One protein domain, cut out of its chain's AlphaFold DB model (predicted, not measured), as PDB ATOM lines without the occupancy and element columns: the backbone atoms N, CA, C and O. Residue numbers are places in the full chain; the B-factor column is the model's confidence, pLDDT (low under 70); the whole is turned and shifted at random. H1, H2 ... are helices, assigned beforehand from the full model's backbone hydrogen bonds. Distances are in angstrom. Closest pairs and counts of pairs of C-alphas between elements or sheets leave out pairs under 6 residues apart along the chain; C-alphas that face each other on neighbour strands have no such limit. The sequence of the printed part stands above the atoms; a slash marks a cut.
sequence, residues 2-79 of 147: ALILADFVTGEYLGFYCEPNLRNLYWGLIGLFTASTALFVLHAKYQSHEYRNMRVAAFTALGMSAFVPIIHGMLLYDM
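What this domain is: This is residues 2 to 79 of the 147 residues of the protein "Putative ADIPOR-like receptor 5" of Elsinoe australis (UniProt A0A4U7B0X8). What shape? It is a loose rod, 47 by 19 by 16 A: H2 folds back along H1, and H3 then H4 run back along H2. Its make-up? It has 78 printed residues with four named helices, all helix, radius of gyration of the C-alphas 14.5 A.

Where its parts are: Longest helix? H2, residues 20 to 42, runs 32.1 A from C-alpha 20 at (33.560, 11.394, 93.073). The others? H1 spans residues 2 to 15, H3 52 to 64, H4 67 to 76, ending at (32.882, 15.489, 106.192).

How they stand to each other: What touches H2? H1 and H3 form hairpins with it, opposite ways at shallow tilts of 12 degrees; the closest C-alphas are Glu 12 and Arg 23, 6.0 A, and Val 41 and Arg 55, 5.7 A. And H4? It only just touches H1's residues 12 to 15 alone, with 3 C-alpha pairs within 8 A. In each helix every O i to N i+4 pair is within hydrogen-bond range.

The domain as a whole: Any cut? The printed part has no cut. Low confidence? No printed residue is under 70.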
ATOM      1  N   ALA A   2      17.782  26.329  84.915       91.81
ATOM      2  CA  ALA A   2      19.129  26.137  84.361       91.81
ATOM      3  C   ALA A   2      20.232  26.778  85.223       91.81
ATOM      4  O   ALA A   2      21.232  26.124  85.478       91.81
ATOM      5  N   LEU A   3      20.002  28.001  85.728       92.38
ATOM      6  CA  LEU A   3      20.941  28.669  86.636       92.38
ATOM      7  C   LEU A   3      21.194  27.847  87.912       92.38
ATOM      8  O   LEU A   3      22.315  27.433  88.139       92.38
ATOM      9  N   ILE A   4      20.132  27.486  88.645       93.62
ATOM     10  CA  ILE A   4      20.227  26.632  89.845       93.62
ATOM     11  C   ILE A   4      20.985  25.329  89.558       93.62
ATOM     12  O   ILE A   4      21.836  24.926  90.337       93.62
ATOM     13  N   LEU A   5      20.692  24.663  88.437       96.69
ATOM     14  CA  LEU A   5      21.393  23.431  88.078       96.69
ATOM     15  C   LEU A   5      22.894  23.671  87.861       96.69
ATOM     16  O   LEU A   5      23.697  22.868  88.319       96.69
ATOM     17  N   ALA A   6      23.267  24.751  87.172       95.44
ATOM     18  CA  ALA A   6      24.667  25.101  86.948       95.44
ATOM     19  C   ALA A   6      25.391  25.433  88.263       95.44
ATOM     20  O   ALA A   6      26.496  24.930  88.484       95.44
ATOM     21  N   ASP A   7      24.745  26.200  89.145       94.88
ATOM     22  CA  ASP A   7      25.294  26.582  90.449       94.88
ATOM     23  C   ASP A   7      25.551  25.340  91.321       94.88
ATOM     24  O   ASP A   7      26.623  25.176  91.898       94.88
ATOM     25  N   PHE A   8      24.603  24.397  91.356       96.06
ATOM     26  CA  PHE A   8      24.787  23.134  92.076       96.06
ATOM     27  C   PHE A   8      25.889  22.279  91.459       96.06
ATOM     28  O   PHE A   8      26.766  21.808  92.175       96.06
ATOM     29  N   VAL A   9      25.879  22.081  90.136       96.75
ATOM     30  CA  VAL A   9      26.862  21.214  89.471       96.75
ATOM     31  C   VAL A   9      28.287  21.699  89.733       96.75
ATOM     32  O   VAL A   9      29.159  20.891  90.057       96.75
ATOM     33  N   THR A  10      28.521  23.006  89.625       95.38
ATOM     34  CA  THR A  10      29.843  23.606  89.840       95.38
ATOM     35  C   THR A  10      30.215  23.690  91.323       95.38
ATOM     36  O   THR A  10      31.326  23.303  91.688       95.38
ATOM     37  N   GLY A  11      29.288  24.071  92.207       93.88
ATOM     38  CA  GLY A  11      29.524  24.093  93.652       93.88
ATOM     39  C   GLY A  11      29.808  22.707  94.241       93.88
ATOM     40  O   GLY A  11      30.764  22.529  94.996       93.88
ATOM     41  N   GLU A  12      29.035  21.689  93.853       95.56
ATOM     42  CA  GLU A  12      29.230  20.297  94.285       95.56
ATOM     43  C   GLU A  12      30.509  19.688  93.703       95.56
ATOM     44  O   GLU A  12      31.127  18.833  94.339       95.56
ATOM     45  N   TYR A  13      30.941  20.142  92.521       95.06
ATOM     46  CA  TYR A  13      32.224  19.738  91.954       95.06
ATOM     47  C   TYR A  13      33.395  20.137  92.848       95.06
ATOM     48  O   TYR A  13      34.246  19.292  93.117       95.06
ATOM     49  N   LEU A  14      33.422  21.389  93.315       93.56
ATOM     50  CA  LEU A  14      34.472  21.871  94.213       93.56
ATOM     51  C   LEU A  14      34.312  21.298  95.624       93.56
ATOM     52  O   LEU A  14      35.280  20.821  96.212       93.56
ATOM     53  N   GLY A  15      33.085  21.278  96.153       92.25
ATOM     54  CA  GLY A  15      32.803  20.789  97.505       92.25
ATOM     55  C   GLY A  15      33.111  19.303  97.709       92.25
ATOM     56  O   GLY A  15      33.575  18.916  98.777       92.25
ATOM     57  N   PHE A  16      32.906  18.476  96.681       94.69
ATOM     58  CA  PHE A  16      33.147  17.029  96.721       94.69
ATOM     59  C   PHE A  16      34.177  16.590  95.679       94.69
ATOM     60  O   PHE A  16      34.097  15.484  95.139       94.69
ATOM     61  N   TYR A  17      35.167  17.440  95.390       92.88
ATOM     62  CA  TYR A  17      36.196  17.151  94.388       92.88
ATOM     63  C   TYR A  17      36.921  15.825  94.665       92.88
ATOM     64  O   TYR A  17      37.139  15.022  93.755       92.88
ATOM     65  N   CYS A  18      37.242  15.574  95.938       93.62
ATOM     66  CA  CYS A  18      37.909  14.356  96.400       93.62
ATOM     67  C   CYS A  18      36.976  13.136  96.499       93.62
ATOM     68  O   CYS A  18      37.468  12.021  96.638       93.62
ATOM     69  N   GLU A  19      35.657  13.322  96.399       96.25
ATOM     70  CA  GLU A  19      34.643  12.293  96.660       96.25
ATOM     71  C   GLU A  19      33.745  12.094  95.430       96.25
ATOM     72  O   GLU A  19      32.570  12.481  95.424       96.25
ATOM     73  N   PRO A  20      34.262  11.469  94.353       96.50
ATOM     74  CA  PRO A  20      33.560  11.394  93.073       96.50
ATOM     75  C   PRO A  20      32.208  10.675  93.165       96.50
ATOM     76  O   PRO A  20      31.288  11.011  92.423       96.50
ATOM     77  N   ASN A  21      32.061   9.717  94.085       98.06
ATOM     78  CA  ASN A  21      30.796   9.015  94.303       98.06
ATOM     79  C   ASN A  21      29.729   9.936  94.916       98.06
ATOM     80  O   ASN A  21      28.592   9.934  94.449       98.06
ATOM     81  N   LEU A  22      30.097  10.744  95.920       97.19
ATOM     82  CA  LEU A  22      29.190  11.718  96.534       97.19
ATOM     83  C   LEU A  22      28.818  12.818  95.544       97.19
ATOM     84  O   LEU A  22      27.637  13.121  95.388       97.19
ATOM     85  N   ARG A  23      29.799  13.346  94.805       97.62
ATOM     86  CA  ARG A  23      29.557  14.327  93.741       97.62
ATOM     87  C   ARG A  23      28.556  13.808  92.710       97.62
ATOM     88  O   ARG A  23      27.573  14.476  92.415       97.62
ATOM     89  N   ASN A  24      28.777  12.606  92.176       98.06
ATOM     90  CA  ASN A  24      27.904  12.039  91.147       98.06
ATOM     91  C   ASN A  24      26.495  11.735  91.680       98.06
ATOM     92  O   ASN A  24      25.519  11.890  90.946       98.06
ATOM     93  N   LEU A  25      26.378  11.319  92.948       98.19
ATOM     94  CA  LEU A  25      25.088  11.153  93.615       98.19
ATOM     95  C   LEU A  25      24.326  12.482  93.658       98.19
ATOM     96  O   LEU A  25      23.174  12.532  93.229       98.19
ATOM     97  N   TYR A  26      24.966  13.551  94.136       98.19
ATOM     98  CA  TYR A  26      24.333  14.864  94.232       98.19
ATOM     99  C   TYR A  26      23.990  15.457  92.863       98.19
ATOM    100  O   TYR A  26      22.846  15.867  92.670       98.19
ATOM    101  N   TRP A  27      24.875  15.335  91.869       98.31
ATOM    102  CA  TRP A  27      24.581  15.686  90.472       98.31
ATOM    103  C   TRP A  27      23.348  14.953  89.927       98.31
ATOM    104  O   TRP A  27      22.495  15.554  89.269       98.31
ATOM    105  N   GLY A  28      23.223  13.655  90.217       98.25
ATOM    106  CA  GLY A  28      22.047  12.871  89.845       98.25
ATOM    107  C   GLY A  28      20.771  13.375  90.525       98.25
ATOM    108  O   GLY A  28      19.741  13.541  89.864       98.25
ATOM    109  N   LEU A  29      20.839  13.665  91.828       97.88
ATOM    110  CA  LEU A  29      19.712  14.184  92.608       97.88
ATOM    111  C   LEU A  29      19.260  15.561  92.112       97.88
ATOM    112  O   LEU A  29      18.070  15.742  91.847       97.88
ATOM    113  N   ILE A  30      20.178  16.514  91.926       97.94
ATOM    114  CA  ILE A  30      19.815  17.852  91.447       97.94
ATOM    115  C   ILE A  30      19.315  17.824  90.003       97.94
ATOM    116  O   ILE A  30      18.366  18.539  89.669       97.94
ATOM    117  N   GLY A  31      19.877  16.956  89.154       98.06
ATOM    118  CA  GLY A  31      19.372  16.715  87.806       98.06
ATOM    119  C   GLY A  31      17.922  16.225  87.830       98.06
ATOM    120  O   GLY A  31      17.059  16.798  87.158       98.06
ATOM    121  N   LEU A  32      17.624  15.227  88.668       97.62
ATOM    122  CA  LEU A  32      16.274  14.691  88.848       97.62
ATOM    123  C   LEU A  32      15.298  15.737  89.407       97.62
ATOM    124  O   LEU A  32      14.187  15.884  88.887       97.62
ATOM    125  N   PHE A  33      15.687  16.474  90.449       97.19
ATOM    126  CA  PHE A  33      14.843  17.498  91.069       97.19
ATOM    127  C   PHE A  33      14.579  18.664  90.116       97.19
ATOM    128  O   PHE A  33      13.441  19.135  90.018       97.19
ATOM    129  N   THR A  34      15.590  19.089  89.358       97.50
ATOM    130  CA  THR A  34      15.449  20.147  88.352       97.50
ATOM    131  C   THR A  34      14.526  19.704  87.224       97.50
ATOM    132  O   THR A  34      13.609  20.446  86.873       97.50
ATOM    133  N   ALA A  35      14.709  18.492  86.690       97.06
ATOM    134  CA  ALA A  35      13.842  17.948  85.648       97.06
ATOM    135  C   ALA A  35      12.389  17.824  86.130       97.06
ATOM    136  O   ALA A  35      11.474  18.291  85.455       97.06
ATOM    137  N   SER A  36      12.173  17.278  87.329       95.62
ATOM    138  CA  SER A  36      10.835  17.148  87.922       95.62
ATOM    139  C   SER A  36      10.166  18.511  88.125       95.62
ATOM    140  O   SER A  36       9.004  18.696  87.762       95.62
ATOM    141  N   THR A  37      10.913  19.494  88.637       95.81
ATOM    142  CA  THR A  37      10.424  20.868  88.820       95.81
ATOM    143  C   THR A  37      10.092  21.516  87.480       95.81
ATOM    144  O   THR A  37       9.041  22.138  87.350       95.81
ATOM    145  N   ALA A  38      10.938  21.341  86.464       95.31
ATOM    146  CA  ALA A  38      10.697  21.867  85.126       95.31
ATOM    147  C   ALA A  38       9.433  21.266  84.507       95.31
ATOM    148  O   ALA A  38       8.573  22.012  84.046       95.31
ATOM    149  N   LEU A  39       9.272  19.942  84.563       94.69
ATOM    150  CA  LEU A  39       8.065  19.272  84.087       94.69
ATOM    151  C   LEU A  39       6.820  19.807  84.800       94.69
ATOM    152  O   LEU A  39       5.847  20.160  84.142       94.69
ATOM    153  N   PHE A  40       6.861  19.944  86.126       93.75
ATOM    154  CA  PHE A  40       5.735  20.468  86.894       93.75
ATOM    155  C   PHE A  40       5.404  21.928  86.550       93.75
ATOM    156  O   PHE A  40       4.249  22.258  86.281       93.75
ATOM    157  N   VAL A  41       6.407  22.809  86.531       92.06
ATOM    158  CA  VAL A  41       6.228  24.256  86.329       92.06
ATOM    159  C   VAL A  41       5.871  24.596  84.883       92.06
ATOM    160  O   VAL A  41       5.210  25.608  84.669       92.06
ATOM    161  N   LEU A  42       6.288  23.792  83.899       92.94
ATOM    162  CA  LEU A  42       6.034  24.043  82.476       92.94
ATOM    163  C   LEU A  42       4.751  23.377  81.966       92.94
ATOM    164  O   LEU A  42       4.148  23.871  81.015       92.94
ATOM    165  N   HIS A  43       4.297  22.288  82.586       94.12
ATOM    166  CA  HIS A  43       3.138  21.547  82.097       94.12
ATOM    167  C   HIS A  43       1.850  22.390  82.147       94.12
ATOM    168  O   HIS A  43       1.473  22.932  83.187       94.12
ATOM    169  N   ALA A  44       1.130  22.455  81.020       93.88
ATOM    170  CA  ALA A  44      -0.007  23.361  80.807       93.88
ATOM    171  C   ALA A  44      -1.098  23.265  81.893       93.88
ATOM    172  O   ALA A  44      -1.620  24.284  82.341       93.88
ATOM    173  N   LYS A  45      -1.390  22.047  82.378       92.94
ATOM    174  CA  LYS A  45      -2.352  21.797  83.471       92.94
ATOM    175  C   LYS A  45      -2.064  22.615  84.738       92.94
ATOM    176  O   LYS A  45      -2.999  23.002  85.428       92.94
ATOM    177  N   TYR A  46      -0.792  22.886  85.035       92.31
ATOM    178  CA  TYR A  46      -0.370  23.533  86.277       92.31
ATOM    179  C   TYR A  46      -0.095  25.031  86.121       92.31
ATOM    180  O   TYR A  46       0.467  25.636  87.030       92.31
ATOM    181  N   GLN A  47      -0.492  25.656  85.006       92.44
ATOM    182  CA  GLN A  47      -0.289  27.095  84.769       92.44
ATOM    183  C   GLN A  47      -1.355  27.987  85.422       92.44
ATOM    184  O   GLN A  47      -1.153  29.197  85.540       92.44
ATOM    185  N   SER A  48      -2.475  27.418  85.881       91.44
ATOM    186  CA  SER A  48      -3.553  28.194  86.506       91.44
ATOM    187  C   SER A  48      -3.091  28.905  87.790       91.44
ATOM    188  O   SER A  48      -2.052  28.583  88.386       91.44
ATOM    189  N   HIS A  49      -3.868  29.903  88.228       89.56
ATOM    190  CA  HIS A  49      -3.583  30.647  89.459       89.56
ATOM    191  C   HIS A  49      -3.657  29.754  90.713       89.56
ATOM    192  O   HIS A  49      -2.928  29.992  91.670       89.56
ATOM    193  N   GLU A  50      -4.469  28.692  90.684       93.00
ATOM    194  CA  GLU A  50      -4.599  27.703  91.764       93.00
ATOM    195  C   GLU A  50      -3.257  27.031  92.100       93.00
ATOM    196  O   GLU A  50      -2.879  26.923  93.264       93.00
ATOM    197  N   TYR A  51      -2.469  26.681  91.080       92.06
ATOM    198  CA  TYR A  51      -1.171  26.021  91.255       92.06
ATOM    199  C   TYR A  51      -0.010  26.988  91.504       92.06
ATOM    200  O   TYR A  51       1.131  26.549  91.655       92.06
ATOM    201  N   ARG A  52      -0.255  28.304  91.566       88.25
ATOM    202  CA  ARG A  52       0.807  29.312  91.717       88.25
ATOM    203  C   ARG A  52       1.674  29.051  92.947       88.25
ATOM    204  O   ARG A  52       2.898  29.043  92.830       88.25
ATOM    205  N   ASN A  53       1.051  28.803  94.097       87.81
ATOM    206  CA  ASN A  53       1.777  28.551  95.343       87.81
ATOM    207  C   ASN A  53       2.577  27.249  95.276       87.81
ATOM    208  O   ASN A  53       3.698  27.205  95.767       87.81
ATOM    209  N   MET A  54       2.048  26.218  94.610       91.69
ATOM    210  CA  MET A  54       2.777  24.964  94.407       91.69
ATOM    211  C   MET A  54       3.993  25.153  93.495       91.69
ATOM    212  O   MET A  54       5.051  24.608  93.788       91.69
ATOM    213  N   ARG A  55       3.881  25.946  92.418       91.38
ATOM    214  CA  ARG A  55       5.024  26.251  91.536       91.38
ATOM    215  C   ARG A  55       6.121  27.008  92.280       91.38
ATOM    216  O   ARG A  55       7.292  26.667  92.142       91.38
ATOM    217  N   VAL A  56       5.738  27.997  93.092       87.19
ATOM    218  CA  VAL A  56       6.680  28.725  93.956       87.19
ATOM    219  C   VAL A  56       7.324  27.767  94.956       87.19
ATOM    220  O   VAL A  56       8.542  27.726  95.036       87.19
ATOM    221  N   ALA A  57       6.536  26.941  95.650       89.81
ATOM    222  CA  ALA A  57       7.051  25.974  96.616       89.81
ATOM    223  C   ALA A  57       8.026  24.968  95.984       89.81
ATOM    224  O   ALA A  57       9.069  24.704  96.570       89.81
ATOM    225  N   ALA A  58       7.734  24.451  94.785       92.69
ATOM    226  CA  ALA A  58       8.627  23.543  94.065       92.69
ATOM    227  C   ALA A  58       9.968  24.213  93.721       92.69
ATOM    228  O   ALA A  58      11.029  23.635  93.949       92.69
ATOM    229  N   PHE A  59       9.931  25.456  93.232       89.62
ATOM    230  CA  PHE A  59      11.143  26.216  92.923       89.62
ATOM    231  C   PHE A  59      11.952  26.552  94.185       89.62
ATOM    232  O   PHE A  59      13.173  26.411  94.190       89.62
ATOM    233  N   THR A  60      11.279  26.940  95.271       88.75
ATOM    234  CA  THR A  60      11.915  27.186  96.570       88.75
ATOM    235  C   THR A  60      12.543  25.912  97.124       88.75
ATOM    236  O   THR A  60      13.687  25.949  97.556       88.75
ATOM    237  N   ALA A  61      11.843  24.775  97.080       92.62
ATOM    238  CA  ALA A  61      12.369  23.494  97.547       92.62
ATOM    239  C   ALA A  61      13.613  23.061  96.758       92.62
ATOM    240  O   ALA A  61      14.579  22.593  97.358       92.62
ATOM    241  N   LEU A  62      13.619  23.278  95.437       95.06
ATOM    242  CA  LEU A  62      14.789  23.034  94.595       95.06
ATOM    243  C   LEU A  62      15.997  23.850  95.077       95.06
ATOM    244  O   LEU A  62      17.058  23.277  95.295       95.06
ATOM    245  N   GLY A  63      15.834  25.155  95.317       92.25
ATOM    246  CA  GLY A  63      16.915  25.996  95.848       92.25
ATOM    247  C   GLY A  63      17.355  25.590  97.262       92.25
ATOM    248  O   GLY A  63      18.543  25.441  97.526       92.25
ATOM    249  N   MET A  64      16.401  25.325  98.160       91.56
ATOM    250  CA  MET A  64      16.676  24.902  99.542       91.56
ATOM    251  C   MET A  64      17.380  23.543  99.629       91.56
ATOM    252  O   MET A  64      18.004  23.242 100.646       91.56
ATOM    253  N   SER A  65      17.325  22.718  98.581       95.50
ATOM    254  CA  SER A  65      18.063  21.455  98.559       95.50
ATOM    255  C   SER A  65      19.584  21.646  98.661       95.50
ATOM    256  O   SER A  65      20.251  20.729  99.129       95.50
ATOM    257  N   ALA A  66      20.112  22.847  98.368       93.69
ATOM    258  CA  ALA A  66      21.533  23.199  98.484       93.69
ATOM    259  C   ALA A  66      22.080  23.038  99.908       93.69
ATOM    260  O   ALA A  66      23.260  22.749 100.098       93.69
ATOM    261  N   PHE A  67      21.225  23.178 100.929       93.31
ATOM    262  CA  PHE A  67      21.646  22.987 102.315       93.31
ATOM    263  C   PHE A  67      22.148  21.566 102.576       93.31
ATOM    264  O   PHE A  67      23.049  21.390 103.388       93.31
ATOM    265  N   VAL A  68      21.614  20.554 101.887       96.44
ATOM    266  CA  VAL A  68      22.003  19.154 102.100       96.44
ATOM    267  C   VAL A  68      23.477  18.899 101.738       96.44
ATOM    268  O   VAL A  68      24.209  18.461 102.628       96.44
ATOM    269  N   PRO A  69      23.956  19.165 100.503       95.31
ATOM    270  CA  PRO A  69      25.366  18.988 100.160       95.31
ATOM    271  C   PRO A  69      26.285  19.932 100.945       95.31
ATOM    272  O   PRO A  69      27.358  19.505 101.359       95.31
ATOM    273  N   ILE A  70      25.869  21.174 101.231       93.81
ATOM    274  CA  ILE A  70      26.676  22.111 102.030       93.81
ATOM    275  C   ILE A  70      26.896  21.574 103.450       93.81
ATOM    276  O   ILE A  70      28.034  21.480 103.905       93.81
ATOM    277  N   ILE A  71      25.819  21.177 104.138       94.56
ATOM    278  CA  ILE A  71      25.900  20.625 105.495       94.56
ATOM    279  C   ILE A  71      26.701  19.321 105.487       94.56
ATOM    280  O   ILE A  71      27.534  19.121 106.363       94.56
ATOM    281  N   HIS A  72      26.496  18.445 104.500       95.81
ATOM    282  CA  HIS A  72      27.259  17.203 104.414       95.81
ATOM    283  C   HIS A  72      28.761  17.469 104.219       95.81
ATOM    284  O   HIS A  72      29.568  16.872 104.925       95.81
ATOM    285  N   GLY A  73      29.146  18.409 103.350       94.00
ATOM    286  CA  GLY A  73      30.546  18.810 103.180       94.00
ATOM    287  C   GLY A  73      31.160  19.380 104.464       94.00
ATOM    288  O   GLY A  73      32.254  18.981 104.853       94.00
ATOM    289  N   MET A  74      30.411  20.222 105.185       92.88
ATOM    290  CA  MET A  74      30.803  20.778 106.489       92.88
ATOM    291  C   MET A  74      30.965  19.723 107.597       92.88
ATOM    292  O   MET A  74      31.661  19.972 108.577       92.88
ATOM    293  N   LEU A  75      30.296  18.574 107.482       94.94
ATOM    294  CA  LEU A  75      30.432  17.453 108.419       94.94
ATOM    295  C   LEU A  75      31.557  16.487 108.023       94.94
ATOM    296  O   LEU A  75      32.089  15.793 108.887       94.94
ATOM    297  N   LEU A  76      31.883  16.410 106.731       94.75
ATOM    298  CA  LEU A  76      32.882  15.489 106.192       94.75
ATOM    299  C   LEU A  76      34.315  16.023 106.332       94.75
ATOM    300  O   LEU A  76      35.251  15.245 106.512       94.75
ATOM    301  N   TYR A  77      34.481  17.340 106.252       93.00
ATOM    302  CA  TYR A  77      35.775  18.016 106.256       93.00
ATOM    303  C   TYR A  77      35.895  18.992 107.426       93.00
ATOM    304  O   TYR A  77      34.895  19.467 107.961       93.00
ATOM    305  N   ASP A  78      37.131  19.341 107.795       93.12
ATOM    306  CA  ASP A  78      37.353  20.485 108.680       93.12
ATOM    307  C   ASP A  78      36.808  21.769 108.032       93.12
ATOM    308  O   ASP A  78      36.956  21.980 106.826       93.12
ATOM    309  N   MET A  79      36.172  22.633 108.825       88.81
ATOM    310  CA  MET A  79      35.495  23.830 108.317       88.81
ATOM    311  C   MET A  79      36.433  24.793 107.594       88.81
ATOM    312  O   MET A  79      36.030  25.379 106.590       88.81
TER     313      MET A  79